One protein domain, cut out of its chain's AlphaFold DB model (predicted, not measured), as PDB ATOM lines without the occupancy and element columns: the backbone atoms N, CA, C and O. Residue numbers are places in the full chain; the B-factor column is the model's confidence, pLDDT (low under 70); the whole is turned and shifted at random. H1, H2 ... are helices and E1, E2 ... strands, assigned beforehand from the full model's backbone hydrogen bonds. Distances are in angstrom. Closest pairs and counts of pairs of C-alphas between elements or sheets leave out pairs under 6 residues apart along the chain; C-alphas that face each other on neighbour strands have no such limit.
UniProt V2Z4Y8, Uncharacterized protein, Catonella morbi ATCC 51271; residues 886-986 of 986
ATOM      1  N   THR A 886     107.067 157.547 119.780       89.75
ATOM      2  CA  THR A 886     105.675 157.449 119.335       89.75
ATOM      3  C   THR A 886     104.944 158.776 119.490       89.75
ATOM      4  O   THR A 886     104.051 159.086 118.703       89.75
ATOM      5  N   LYS A 887     105.328 159.592 120.480       87.00
ATOM      6  CA  LYS A 887     104.710 160.895 120.746       87.00
ATOM      7  C   LYS A 887     105.698 161.836 121.423       87.00
ATOM      8  O   LYS A 887     106.476 161.430 122.276       87.00
ATOM      9  N   VAL A 888     105.626 163.119 121.085       85.25
ATOM     10  CA  VAL A 888     106.361 164.173 121.786       85.25
ATOM     11  C   VAL A 888     105.420 165.333 122.112       85.25
ATOM     12  O   VAL A 888     104.623 165.758 121.278       85.25
ATOM     13  N   GLY A 889     105.498 165.826 123.344       83.56
ATOM     14  CA  GLY A 889     104.762 166.984 123.845       83.56
ATOM     15  C   GLY A 889     105.676 167.942 124.607       83.56
ATOM     16  O   GLY A 889     106.809 167.602 124.934       83.56
ATOM     17  N   ALA A 890     105.174 169.134 124.914       80.38
ATOM     18  CA  ALA A 890     105.835 170.070 125.820       80.38
ATOM     19  C   ALA A 890     105.261 169.922 127.238       80.38
ATOM     20  O   ALA A 890     104.054 169.742 127.397       80.38
ATOM     21  N   LYS A 891     106.113 170.018 128.265       80.94
ATOM     22  CA  LYS A 891     105.703 170.007 129.683       80.94
ATOM     23  C   LYS A 891     104.828 171.209 130.039       80.94
ATOM     24  O   LYS A 891     103.939 171.099 130.875       80.94
ATOM     25  N   SER A 892     105.097 172.350 129.413       78.62
ATOM     26  CA  SER A 892     104.390 173.616 129.592       78.62
ATOM     27  C   SER A 892     104.393 174.393 128.275       78.62
ATOM     28  O   SER A 892     105.252 174.168 127.423       78.62
ATOM     29  N   SER A 893     103.454 175.325 128.110       73.38
ATOM     30  CA  SER A 893     103.474 176.328 127.033       73.38
ATOM     31  C   SER A 893     104.462 177.471 127.296       73.38
ATOM     32  O   SER A 893     104.573 178.401 126.499       73.38
ATOM     33  N   GLU A 894     105.158 177.434 128.429       79.44
ATOM     34  CA  GLU A 894     106.089 178.460 128.875       79.44
ATOM     35  C   GLU A 894     107.475 177.858 129.099       79.44
ATOM     36  O   GLU A 894     107.605 176.732 129.585       79.44
ATOM     37  N   LEU A 895     108.510 178.622 128.757       89.19
ATOM     38  CA  LEU A 895     109.906 178.239 128.933       89.19
ATOM     39  C   LEU A 895     110.653 179.404 129.575       89.19
ATOM     40  O   LEU A 895     110.615 180.514 129.057       89.19
ATOM     41  N   ALA A 896     111.333 179.171 130.696       92.19
ATOM     42  CA  ALA A 896     112.187 180.203 131.282       92.19
ATOM     43  C   ALA A 896     113.244 180.638 130.258       92.19
ATOM     44  O   ALA A 896     113.829 179.784 129.587       92.19
ATOM     45  N   LEU A 897     113.521 181.937 130.154       93.06
ATOM     46  CA  LEU A 897     114.462 182.485 129.177       93.06
ATOM     47  C   LEU A 897     115.850 181.832 129.291       93.06
ATOM     48  O   LEU A 897     116.453 181.485 128.280       93.06
ATOM     49  N   ALA A 898     116.309 181.556 130.516       93.38
ATOM     50  CA  ALA A 898     117.563 180.838 130.778       93.38
ATOM     51  C   ALA A 898     117.583 179.397 130.223       93.38
ATOM     52  O   ALA A 898     118.640 178.858 129.903       93.38
ATOM     53  N   ASN A 899     116.408 178.782 130.067       94.12
ATOM     54  CA  ASN A 899     116.236 177.441 129.514       94.12
ATOM     55  C   ASN A 899     115.984 177.456 128.001       94.12
ATOM     56  O   ASN A 899     115.774 176.390 127.416       94.12
ATOM     57  N   PHE A 900     116.034 178.620 127.344       95.81
ATOM     58  CA  PHE A 900     115.975 178.723 125.887       95.81
ATOM     59  C   PHE A 900     117.318 178.336 125.247       95.81
ATOM     60  O   PHE A 900     118.003 179.114 124.593       95.81
ATOM     61  N   THR A 901     117.706 177.087 125.483       96.12
ATOM     62  CA  THR A 901     118.925 176.429 125.012       96.12
ATOM     63  C   THR A 901     118.568 175.017 124.564       96.12
ATOM     64  O   THR A 901     117.539 174.480 124.976       96.12
ATOM     65  N   PHE A 902     119.410 174.363 123.758       96.00
ATOM     66  CA  PHE A 902     119.155 172.976 123.348       96.00
ATOM     67  C   PHE A 902     118.889 172.043 124.547       96.00
ATOM     68  O   PHE A 902     117.934 171.269 124.532       96.00
ATOM     69  N   ALA A 903     119.692 172.155 125.612       95.31
ATOM     70  CA  ALA A 903     119.532 171.351 126.823       95.31
ATOM     71  C   ALA A 903     118.242 171.688 127.589       95.31
ATOM     72  O   ALA A 903     117.520 170.774 127.984       95.31
ATOM     73  N   GLY A 904     117.918 172.974 127.752       94.81
ATOM     74  CA  GLY A 904     116.686 173.387 128.426       94.81
ATOM     75  C   GLY A 904     115.430 172.983 127.652       94.81
ATOM     76  O   GLY A 904     114.466 172.506 128.248       94.81
ATOM     77  N   ILE A 905     115.470 173.052 126.319       95.19
ATOM     78  CA  ILE A 905     114.384 172.588 125.447       95.19
ATOM     79  C   ILE A 905     114.241 171.069 125.541       95.19
ATOM     80  O   ILE A 905     113.127 170.592 125.710       95.19
ATOM     81  N   LYS A 906     115.343 170.305 125.515       95.25
ATOM     82  CA  LYS A 906     115.324 168.848 125.734       95.25
ATOM     83  C   LYS A 906     114.619 168.480 127.044       95.25
ATOM     84  O   LYS A 906     113.820 167.548 127.076       95.25
ATOM     85  N   GLU A 907     114.879 169.234 128.109       93.38
ATOM     86  CA  GLU A 907     114.246 169.034 129.415       93.38
ATOM     87  C   GLU A 907     112.794 169.521 129.485       93.38
ATOM     88  O   GLU A 907     112.029 169.029 130.314       93.38
ATOM     89  N   ALA A 908     112.380 170.429 128.604       89.94
ATOM     90  CA  ALA A 908     111.009 170.924 128.512       89.94
ATOM     91  C   ALA A 908     110.056 169.969 127.768       89.94
ATOM     92  O   ALA A 908     108.855 170.238 127.714       89.94
ATOM     93  N   LEU A 909     110.552 168.856 127.211       90.06
ATOM     94  CA  LEU A 909     109.747 167.891 126.457       90.06
ATOM     95  C   LEU A 909     109.300 166.682 127.296       90.06
ATOM     96  O   LEU A 909     110.008 166.187 128.180       90.06
ATOM     97  N   VAL A 910     108.112 166.180 126.960       90.75
ATOM     98  CA  VAL A 910     107.573 164.875 127.359       90.75
ATOM     99  C   VAL A 910     107.650 163.961 126.136       90.75
ATOM    100  O   VAL A 910     106.979 164.220 125.138       90.75
ATOM    101  N   ILE A 911     108.497 162.936 126.183       92.00
ATOM    102  CA  ILE A 911     108.821 162.067 125.048       92.00
ATOM    103  C   ILE A 911     108.330 160.659 125.374       92.00
ATOM    104  O   ILE A 911     108.827 160.027 126.298       92.00
ATOM    105  N   THR A 912     107.353 160.173 124.625       91.56
ATOM    106  CA  THR A 912     106.813 158.818 124.747       91.56
ATOM    107  C   THR A 912     107.398 157.956 123.637       91.56
ATOM    108  O   THR A 912     107.480 158.384 122.480       91.56
ATOM    109  N   ASP A 913     107.774 156.736 123.980       93.75
ATOM    110  CA  ASP A 913     108.234 155.709 123.055       93.75
ATOM    111  C   ASP A 913     107.323 154.472 123.096       93.75
ATOM    112  O   ASP A 913     106.323 154.426 123.812       93.75
ATOM    113  N   ASN A 914     107.629 153.474 122.273       92.62
ATOM    114  CA  ASN A 914     106.832 152.256 122.136       92.62
ATOM    115  C   ASN A 914     106.902 151.294 123.342       92.62
ATOM    116  O   ASN A 914     106.138 150.332 123.367       92.62
ATOM    117  N   TYR A 915     107.782 151.534 124.314       93.69
ATOM    118  CA  TYR A 915     107.881 150.793 125.575       93.69
ATOM    119  C   TYR A 915     107.416 151.607 126.788       93.69
ATOM    120  O   TYR A 915     107.369 151.071 127.895       93.69
ATOM    121  N   THR A 916     107.063 152.885 126.612       92.81
ATOM    122  CA  THR A 916     106.503 153.694 127.698       92.81
ATOM    123  C   THR A 916     105.190 153.072 128.194       92.81
ATOM    124  O   THR A 916     104.265 152.844 127.416       92.81
ATOM    125  N   SER A 917     105.089 152.844 129.503       91.69
ATOM    126  CA  SER A 917     103.871 152.395 130.182       91.69
ATOM    127  C   SER A 917     103.819 153.002 131.579       91.69
ATOM    128  O   SER A 917     104.303 152.425 132.554       91.69
ATOM    129  N   GLU A 918     103.219 154.188 131.680       87.38
ATOM    130  CA  GLU A 918     103.107 154.926 132.944       87.38
ATOM    131  C   GLU A 918     102.327 154.134 134.005       87.38
ATOM    132  O   GLU A 918     102.683 154.159 135.180       87.38
ATOM    133  N   ALA A 919     101.320 153.358 133.585       85.00
ATOM    134  CA  ALA A 919     100.557 152.477 134.471       85.00
ATOM    135  C   ALA A 919     101.422 151.386 135.133       85.00
ATOM    136  O   ALA A 919     101.052 150.870 136.181       85.00
ATOM    137  N   ASN A 920     102.569 151.054 134.537       91.44
ATOM    138  CA  ASN A 920     103.536 150.078 135.037       91.44
ATOM    139  C   ASN A 920     104.862 150.743 135.453       91.44
ATOM    140  O   ASN A 920     105.910 150.101 135.415       91.44
ATOM    141  N   GLY A 921     104.851 152.038 135.784       87.69
ATOM    142  CA  GLY A 921     106.029 152.753 136.295       87.69
ATOM    143  C   GLY A 921     107.100 153.101 135.252       87.69
ATOM    144  O   GLY A 921     108.107 153.726 135.591       87.69
ATOM    145  N   VAL A 922     106.892 152.763 133.974       90.62
ATOM    146  CA  VAL A 922     107.799 153.129 132.877       90.62
ATOM    147  C   VAL A 922     107.426 154.521 132.374       90.62
ATOM    148  O   VAL A 922     106.564 154.682 131.507       90.62
ATOM    149  N   ASN A 923     108.066 155.530 132.961       89.94
ATOM    150  CA  ASN A 923     107.772 156.937 132.705       89.94
ATOM    151  C   ASN A 923     108.276 157.418 131.328       89.94
ATOM    152  O   ASN A 923     109.327 156.966 130.863       89.94
ATOM    153  N   PRO A 924     107.593 158.393 130.699       89.88
ATOM    154  CA  PRO A 924     108.093 159.065 129.504       89.88
ATOM    155  C   PRO A 924     109.380 159.861 129.787       89.88
ATOM    156  O   PRO A 924     109.715 160.185 130.928       89.88
ATOM    157  N   SER A 925     110.079 160.250 128.722       90.62
ATOM    158  CA  SER A 925     111.318 161.038 128.740       90.62
ATOM    159  C   SER A 925     112.485 160.351 129.457       90.62
ATOM    160  O   SER A 925     113.242 160.997 130.191       90.62
ATOM    161  N   THR A 926     112.663 159.051 129.212       90.25
ATOM    162  CA  THR A 926     113.856 158.298 129.624       90.25
ATOM    163  C   THR A 926     115.148 158.946 129.105       90.25
ATOM    164  O   THR A 926     115.155 159.674 128.108       90.25
ATOM    165  N   ALA A 927     116.284 158.677 129.757       88.31
ATOM    166  CA  ALA A 927     117.578 159.208 129.312       88.31
ATOM    167  C   ALA A 927     117.894 158.815 127.855       88.31
ATOM    168  O   ALA A 927     118.397 159.633 127.086       88.31
ATOM    169  N   ILE A 928     117.524 157.589 127.464       89.31
ATOM    170  CA  ILE A 928     117.674 157.074 126.098       89.31
ATOM    171  C   ILE A 928     116.879 157.934 125.107       89.31
ATOM    172  O   ILE A 928     117.457 158.455 124.157       89.31
ATOM    173  N   THR A 929     115.584 158.152 125.348       90.94
ATOM    174  CA  THR A 929     114.717 158.910 124.424       90.94
ATOM    175  C   THR A 929     115.070 160.395 124.357       90.94
ATOM    176  O   THR A 929     115.057 160.983 123.277       90.94
ATOM    177  N   LYS A 930     115.489 161.008 125.471       92.12
ATOM    178  CA  LYS A 930     116.027 162.381 125.472       92.12
ATOM    179  C   LYS A 930     117.281 162.516 124.611       92.12
ATOM    180  O   LYS A 930     117.445 163.523 123.925       92.12
ATOM    181  N   ASN A 931     118.160 161.515 124.630       91.44
ATOM    182  CA  ASN A 931     119.384 161.508 123.830       91.44
ATOM    183  C   ASN A 931     119.134 161.234 122.341       91.44
ATOM    184  O   ASN A 931     120.036 161.436 121.535       91.44
ATOM    185  N   MET A 932     117.917 160.843 121.956       93.44
ATOM    186  CA  MET A 932     117.524 160.751 120.549       93.44
ATOM    187  C   MET A 932     117.223 162.120 119.926       93.44
ATOM    188  O   MET A 932     116.945 162.173 118.733       93.44
ATOM    189  N   LEU A 933     117.217 163.224 120.683       95.25
ATOM    190  CA  LEU A 933     117.023 164.563 120.123       95.25
ATOM    191  C   LEU A 933     118.261 164.981 119.311       95.25
ATOM    192  O   LEU A 933     119.335 165.182 119.871       95.25
ATOM    193  N   GLN A 934     118.096 165.165 118.001       94.56
ATOM    194  CA  GLN A 934     119.187 165.449 117.059       94.56
ATOM    195  C   GLN A 934     119.326 166.936 116.730       94.56
ATOM    196  O   GLN A 934     120.422 167.406 116.420       94.56
ATOM    197  N   GLY A 935     118.231 167.692 116.789       92.88
ATOM    198  CA  GLY A 935     118.274 169.114 116.484       92.88
ATOM    199  C   GLY A 935     117.046 169.876 116.936       92.88
ATOM    200  O   GLY A 935     115.948 169.325 117.020       92.88
ATOM    201  N   VAL A 936     117.250 171.162 117.213       96.06
ATOM    202  CA  VAL A 936     116.165 172.116 117.437       96.06
ATOM    203  C   VAL A 936     116.300 173.256 116.439       96.06
ATOM    204  O   VAL A 936     117.380 173.811 116.237       96.06
ATOM    205  N   LYS A 937     115.190 173.575 115.786       93.88
ATOM    206  CA  LYS A 937     115.075 174.572 114.741       93.88
ATOM    207  C   LYS A 937     114.168 175.705 115.197       93.88
ATOM    208  O   LYS A 937     112.991 175.473 115.457       93.88
ATOM    209  N   LEU A 938     114.681 176.931 115.222       91.31
ATOM    210  CA  LEU A 938     113.837 178.121 115.299       91.31
ATOM    211  C   LEU A 938     113.088 178.277 113.973       91.31
ATOM    212  O   LEU A 938     113.712 178.412 112.917       91.31
ATOM    213  N   ILE A 939     111.761 178.223 114.041       85.00
ATOM    214  CA  ILE A 939     110.860 178.404 112.898       85.00
ATOM    215  C   ILE A 939     110.424 179.862 112.802       85.00
ATOM    216  O   ILE A 939     110.484 180.458 111.729       85.00
ATOM    217  N   SER A 940     110.005 180.429 113.930       78.12
ATOM    218  CA  SER A 940     109.550 181.812 114.026       78.12
ATOM    219  C   SER A 940     109.666 182.326 115.452       78.12
ATOM    220  O   SER A 940     109.700 181.554 116.409       78.12
ATOM    221  N   SER A 941     109.698 183.646 115.581       83.00
ATOM    222  CA  SER A 941     109.579 184.358 116.847       83.00
ATOM    223  C   SER A 941     108.623 185.533 116.664       83.00
ATOM    224  O   SER A 941     108.552 186.107 115.575       83.00
ATOM    225  N   SER A 942     107.903 185.906 117.721       72.12
ATOM    226  CA  SER A 942     107.140 187.159 117.776       72.12
ATOM    227  C   SER A 942     108.036 188.400 117.706       72.12
ATOM    228  O   SER A 942     107.548 189.483 117.395       72.12
ATOM    229  N   SER A 943     109.332 188.246 117.989       78.06
ATOM    230  CA  SER A 943     110.354 189.286 117.895       78.06
ATOM    231  C   SER A 943     111.283 189.014 116.712       78.06
ATOM    232  O   SER A 943     111.874 187.938 116.598       78.06
ATOM    233  N   GLY A 944     111.466 190.016 115.845       73.94
ATOM    234  CA  GLY A 944     112.408 189.952 114.718       73.94
ATOM    235  C   GLY A 944     113.885 189.900 115.133       73.94
ATOM    236  O   GLY A 944     114.751 189.720 114.278       73.94
ATOM    237  N   ASN A 945     114.179 190.041 116.430       82.06
ATOM    238  CA  ASN A 945     115.540 190.042 116.966       82.06
ATOM    239  C   ASN A 945     116.060 188.638 117.291       82.06
ATOM    240  O   ASN A 945     117.272 188.465 117.423       82.06
ATOM    241  N   VAL A 946     115.176 187.639 117.403       89.81
ATOM    242  CA  VAL A 946     115.575 186.280 117.785       89.81
ATOM    243  C   VAL A 946     116.242 185.579 116.609       89.81
ATOM    244  O   VAL A 946     115.629 185.364 115.561       89.81
ATOM    245  N   LYS A 947     117.500 185.188 116.796       89.31
ATOM    246  CA  LYS A 947     118.303 184.474 115.802       89.31
ATOM    247  C   LYS A 947     118.728 183.116 116.342       89.31
ATOM    248  O   LYS A 947     118.865 182.933 117.548       89.31
ATOM    249  N   ALA A 948     118.940 182.174 115.428       91.94
ATOM    250  CA  ALA A 948     119.471 180.853 115.732       91.94
ATOM    251  C   ALA A 948     120.721 180.599 114.886       91.94
ATOM    252  O   ALA A 948     120.637 180.578 113.654       91.94
ATOM    253  N   GLU A 949     121.861 180.385 115.534       92.12
ATOM    254  CA  GLU A 949     123.059 179.858 114.877       92.12
ATOM    255  C   GLU A 949     123.065 178.335 114.972       92.12
ATOM    256  O   GLU A 949     122.512 177.765 115.910       92.12
ATOM    257  N   TRP A 950     123.657 177.659 113.982       89.69
ATOM    258  CA  TRP A 950     123.632 176.189 113.886       89.69
ATOM    259  C   TRP A 950     122.206 175.615 113.957       89.69
ATOM    260  O   TRP A 950     121.951 174.580 114.579       89.69
ATOM    261  N   ASN A 951     121.265 176.322 113.325       90.12
ATOM    262  CA  ASN A 951     119.839 176.022 113.370       90.12
ATOM    263  C   ASN A 951     119.553 174.583 112.903       90.12
ATOM    264  O   ASN A 951     120.128 174.123 111.917       90.12
ATOM    265  N   ASN A 952     118.631 173.895 113.583       90.06
ATOM    266  CA  ASN A 952     118.300 172.482 113.353       90.06
ATOM    267  C   ASN A 952     119.440 171.491 113.662       90.06
ATOM    268  O   ASN A 952     119.550 170.448 113.020       90.06
ATOM    269  N   THR A 953     120.279 171.791 114.655       92.25
ATOM    270  CA  THR A 953     121.321 170.873 115.149       92.25
ATOM    271  C   THR A 953     121.320 170.814 116.676       92.25
ATOM    272  O   THR A 953     120.673 171.631 117.336       92.25
ATOM    273  N   ASN A 954     122.045 169.859 117.260       92.12
ATOM    274  CA  ASN A 954     122.266 169.787 118.708       92.12
ATOM    275  C   ASN A 954     123.250 170.846 119.241       92.12
ATOM    276  O   ASN A 954     123.417 170.971 120.452       92.12
ATOM    277  N   LYS A 955     123.876 171.619 118.344       92.62
ATOM    278  CA  LYS A 955     124.763 172.747 118.658       92.62
ATOM    279  C   LYS A 955     124.060 174.100 118.545       92.62
ATOM    280  O   LYS A 955     124.729 175.126 118.619       92.62
ATOM    281  N   VAL A 956     122.743 174.111 118.324       93.38
ATOM    282  CA  VAL A 956     121.984 175.349 118.133       93.38
ATOM    283  C   VAL A 956     122.147 176.290 119.326       93.38
ATOM    284  O   VAL A 956     121.984 175.892 120.483       93.38
ATOM    285  N   THR A 957     122.438 177.551 119.029       94.88
ATOM    286  CA  THR A 957     122.473 178.646 120.000       94.88
ATOM    287  C   THR A 957     121.471 179.711 119.580       94.88
ATOM    288  O   THR A 957     121.328 180.021 118.396       94.88
ATOM    289  N   PHE A 958     120.743 180.257 120.553       95.31
ATOM    290  CA  PHE A 958     119.756 181.306 120.322       95.31
ATOM    291  C   PHE A 958     120.267 182.631 120.887       95.31
ATOM    292  O   PHE A 958     120.846 182.664 121.971       95.31
ATOM    293  N   SER A 959     120.051 183.726 120.162       94.25
ATOM    294  CA  SER A 959     120.427 185.078 120.585       94.25
ATOM    295  C   SER A 959     119.297 186.071 120.323       94.25
ATOM    296  O   SER A 959     118.428 185.829 119.486       94.25
ATOM    297  N   GLY A 960     119.284 187.181 121.068       90.75
ATOM    298  CA  GLY A 960     118.310 188.266 120.887       90.75
ATOM    299  C   GLY A 960     116.896 187.994 121.419       90.75
ATOM    300  O   GLY A 960     115.988 188.757 121.104       90.75
ATOM    301  N   ALA A 961     116.706 186.926 122.201       91.06
ATOM    302  CA  ALA A 961     115.441 186.595 122.857       91.06
ATOM    303  C   ALA A 961     115.253 187.352 124.180       91.06
ATOM    304  O   ALA A 961     116.210 187.524 124.937       91.06
ATOM    305  N   ALA A 962     114.016 187.753 124.472       91.44
ATOM    306  CA  ALA A 962     113.629 188.426 125.708       91.44
ATOM    307  C   ALA A 962     112.416 187.756 126.376       91.44
ATOM    308  O   ALA A 962     111.655 187.015 125.750       91.44
ATOM    309  N   ALA A 963     112.216 188.036 127.667       90.94
ATOM    310  CA  ALA A 963     111.015 187.616 128.381       90.94
ATOM    311  C   ALA A 963     109.762 188.215 127.716       90.94
ATOM    312  O   ALA A 963     109.726 189.394 127.372       90.94
ATOM    313  N   GLY A 964     108.729 187.395 127.533       75.94
ATOM    314  CA  GLY A 964     107.502 187.739 126.817       75.94
ATOM    315  C   GLY A 964     107.485 187.323 125.344       75.94
ATOM    316  O   GLY A 964     106.389 187.185 124.792       75.94
ATOM    317  N   ASP A 965     108.644 187.054 124.728       80.06
ATOM    318  CA  ASP A 965     108.710 186.566 123.348       80.06
ATOM    319  C   ASP A 965     108.021 185.205 123.212       80.06
ATOM    320  O   ASP A 965     108.132 184.333 124.070       80.06
ATOM    321  N   THR A 966     107.313 184.998 122.108       78.19
ATOM    322  CA  THR A 966     106.767 183.691 121.735       78.19
ATOM    323  C   THR A 966     107.603 183.113 120.610       78.19
ATOM    324  O   THR A 966     107.680 183.699 119.530       78.19
ATOM    325  N   VAL A 967     108.214 181.957 120.850       76.88
ATOM    326  CA  VAL A 967     109.060 181.256 119.882       76.88
ATOM    327  C   VAL A 967     108.401 179.957 119.438       76.88
ATOM    328  O   VAL A 967     107.873 179.198 120.252       76.88
ATOM    329  N   THR A 968     108.457 179.690 118.138       85.62
ATOM    330  CA  THR A 968     108.042 178.421 117.541       85.62
ATOM    331  C   THR A 968     109.285 177.621 117.204       85.62
ATOM    332  O   THR A 968     110.113 178.040 116.389       85.62
ATOM    333  N   LEU A 969     109.408 176.454 117.823       86.88
ATOM    334  CA  LEU A 969     110.548 175.563 117.678       86.88
ATOM    335  C   LEU A 969     110.088 174.250 117.070       86.88
ATOM    336  O   LEU A 969     109.132 173.644 117.547       86.88
ATOM    337  N   GLN A 970     110.791 173.788 116.047       91.75
ATOM    338  CA  GLN A 970     110.675 172.423 115.558       91.75
ATOM    339  C   GLN A 970     111.833 171.607 116.121       91.75
ATOM    340  O   GLN A 970     112.982 172.021 116.035       91.75
ATOM    341  N   VAL A 971     111.551 170.443 116.680       92.25
ATOM    342  CA  VAL A 971     112.565 169.503 117.152       92.25
ATOM    343  C   VAL A 971     112.594 168.288 116.238       92.25
ATOM    344  O   VAL A 971     111.549 167.875 115.732       92.25
ATOM    345  N   THR A 972     113.775 167.714 116.048       91.38
ATOM    346  CA  THR A 972     113.989 166.532 115.211       91.38
ATOM    347  C   THR A 972     114.684 165.457 116.027       91.38
ATOM    348  O   THR A 972     115.727 165.722 116.627       91.38
ATOM    349  N   PHE A 973     114.136 164.247 116.023       92.38
ATOM    350  CA  PHE A 973     114.703 163.088 116.700       92.38
ATOM    351  C   PHE A 973     115.301 162.071 115.719       92.38
ATOM    352  O   PHE A 973     115.003 162.070 114.521       92.38
ATOM    353  N   THR A 974     116.130 161.168 116.240       85.44
ATOM    354  CA  THR A 974     116.632 159.990 115.527       85.44
ATOM    355  C   THR A 974     115.459 159.177 114.971       85.44
ATOM    356  O   THR A 974     114.485 158.922 115.675       85.44
ATOM    357  N   GLY A 975     115.531 158.801 113.689       74.75
ATOM    358  CA  GLY A 975     114.422 158.160 112.971       74.75
ATOM    359  C   GLY A 975     113.459 159.132 112.272       74.75
ATOM    360  O   GLY A 975     112.507 158.684 111.644       74.75
ATOM    361  N   GLY A 976     113.704 160.449 112.336       74.75
ATOM    362  CA  GLY A 976     112.978 161.457 111.548       74.75
ATOM    363  C   GLY A 976     111.669 161.953 112.168       74.75
ATOM    364  O   GLY A 976     110.972 162.763 111.559       74.75
ATOM    365  N   VAL A 977     111.340 161.512 113.385       84.00
ATOM    366  CA  VAL A 977     110.190 162.027 114.140       84.00
ATOM    367  C   VAL A 977     110.433 163.499 114.473       84.00
ATOM    368  O   VAL A 977     111.493 163.860 114.985       84.00
ATOM    369  N   THR A 978     109.449 164.353 114.189       85.06
ATOM    370  CA  THR A 978     109.524 165.788 114.486       85.06
ATOM    371  C   THR A 978     108.359 166.239 115.356       85.06
ATOM    372  O   THR A 978     107.265 165.683 115.298       85.06
ATOM    373  N   GLY A 979     108.598 167.261 116.174       79.12
ATOM    374  CA  GLY A 979     107.573 167.943 116.965       79.12
ATOM    375  C   GLY A 979     107.704 169.448 116.790       79.12
ATOM    376  O   GLY A 979     108.816 169.943 116.642       79.12
ATOM    377  N   THR A 980     106.592 170.182 116.766       83.69
ATOM    378  CA  THR A 980     106.614 171.654 116.710       83.69
ATOM    379  C   THR A 980     105.907 172.214 117.929       83.69
ATOM    380  O   THR A 980     104.768 171.841 118.209       83.69
ATOM    381  N   PHE A 981     106.586 173.101 118.648       81.56
ATOM    382  CA  PHE A 981     106.138 173.626 119.931       81.56
ATOM    383  C   PHE A 981     106.231 175.141 119.949       81.56
ATOM    384  O   PHE A 981     107.188 175.721 119.438       81.56
ATOM    385  N   ASN A 982     105.236 175.765 120.573       75.56
ATOM    386  CA  ASN A 982     105.238 177.189 120.856       75.56
ATOM    387  C   ASN A 982     105.543 177.378 122.337       75.56
ATOM    388  O   ASN A 982     104.813 176.856 123.181       75.56
ATOM    389  N   PHE A 983     106.595 178.131 122.633       81.50
ATOM    390  CA  PHE A 983     106.940 178.520 123.990       81.50
ATOM    391  C   PHE A 983     106.823 180.029 124.130       81.50
ATOM    392  O   PHE A 983     107.383 180.774 123.325       81.50
ATOM    393  N   LYS A 984     106.132 180.479 125.176       81.25
ATOM    394  CA  LYS A 984     106.275 181.844 125.675       81.25
ATOM    395  C   LYS A 984     107.474 181.892 126.618       81.25
ATOM    396  O   LYS A 984     107.505 181.159 127.607       81.25
ATOM    397  N   LEU A 985     108.454 182.729 126.299       88.56
ATOM    398  CA  LEU A 985     109.641 182.922 127.114       88.56
ATOM    399  C   LEU A 985     109.280 183.731 128.362       88.56
ATOM    400  O   LEU A 985     108.552 184.721 128.268       88.56
ATOM    401  N   LYS A 986     109.747 183.284 129.527       84.69
ATOM    402  CA  LYS A 986     109.515 183.936 130.822       84.69
ATOM    403  C   LYS A 986     110.795 184.432 131.458       84.69
ATOM    404  O   LYS A 986     111.784 183.663 131.443       84.69
TER     405      LYS A 986
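AT A GLANCE: This is residues 886 to 986 of the 986 residues of an uncharacterized protein of Catonella morbi ATCC 51271 (UniProt V2Z4Y8). A long, strongly twisted sheet of three strands, E3, E6 and E7, is the largest part; the small sheet E1 and E2 is partly face to face with it as a loose, uneven sandwich, and the short helix H1 packs on it too. The small hairpin E4 and E5 is toward one end of the long axis, beside E3, and the unnamed stretch 914 to 926 makes the other end. The printed part has 101 residues, with two named helices and seven named strands in the order E1 H1 E2 H2 E3 E4 E5 E6 E7; the three sheets, E3 - E6 - E7, E1 - E2 and E4 - E5, are antiparallel, and the class is mixed. It is compact, with a radius of gyration of the C-alphas of 13.6 A, yet elongated, spanning 45 by 24 by 17 A.

IN THESE COORDINATES: Find C-alpha 886 at (105.675, 157.449, 119.335), where E1 begins; it runs to residue 890, 14.2 A. H1 is residues 902 to 907, 8.7 A; E2 is residues 909 to 913, 12.7 A; H2 is residues 927 to 931. From C-alpha 933 at (117.023, 164.563, 120.123), E3 runs 21.4 A to residue 941. E4, residues 947 to 949, and E5, residues 957 to 959, are short. E6, residues 966 to 973, is 22.6 A long, and E7, residues 978 to 985, is 21.3 A, ending at C-alpha 985 at (109.641, 182.922, 127.114).

HOW THE PARTS SIT: Start at the inner strand E6: N 937 and O 970 join E3 to it at 2.7 A, and N 969 and O 981 join it to E7 at 2.8 A, within hydrogen-bond range; E6 and E7 are a hairpin. In the sandwich, two sheets face to face, E1 and E2 pair by N 889 and O 910, 2.8 A; the parts that face each other are 10.6 A centre to centre. The closest C-alphas of E1 and E7, Val 888 and Gly 979, are 6.2 A apart. H1 is on the three-stranded sheet at a height of 7.6 A, only just over none of its strands, with 2 C-alphas falling on E6. H2 is not on that sheet; its closest C-alpha to E2 is Thr 929, 6.7 A from Ile 911. In E4 and E5, N 949 and O 957 are 2.9 A apart; the closest C-alphas of E3 and E4, Leu 938 and Ala 948, are 6.3 A apart. In H1 and H2, every O i to N i+4 pair is within hydrogen-bond range.

THE WHOLE: Look for the C-alphas farthest apart at Asn 920 and Gly 944, 45.6 A. The printed part has no cut and ends at the chain's last residue, 986. The links E1 to H1 and E2 to H2 are long. Mean pLDDT of the printed part is 88.2, and no printed residue is under 70.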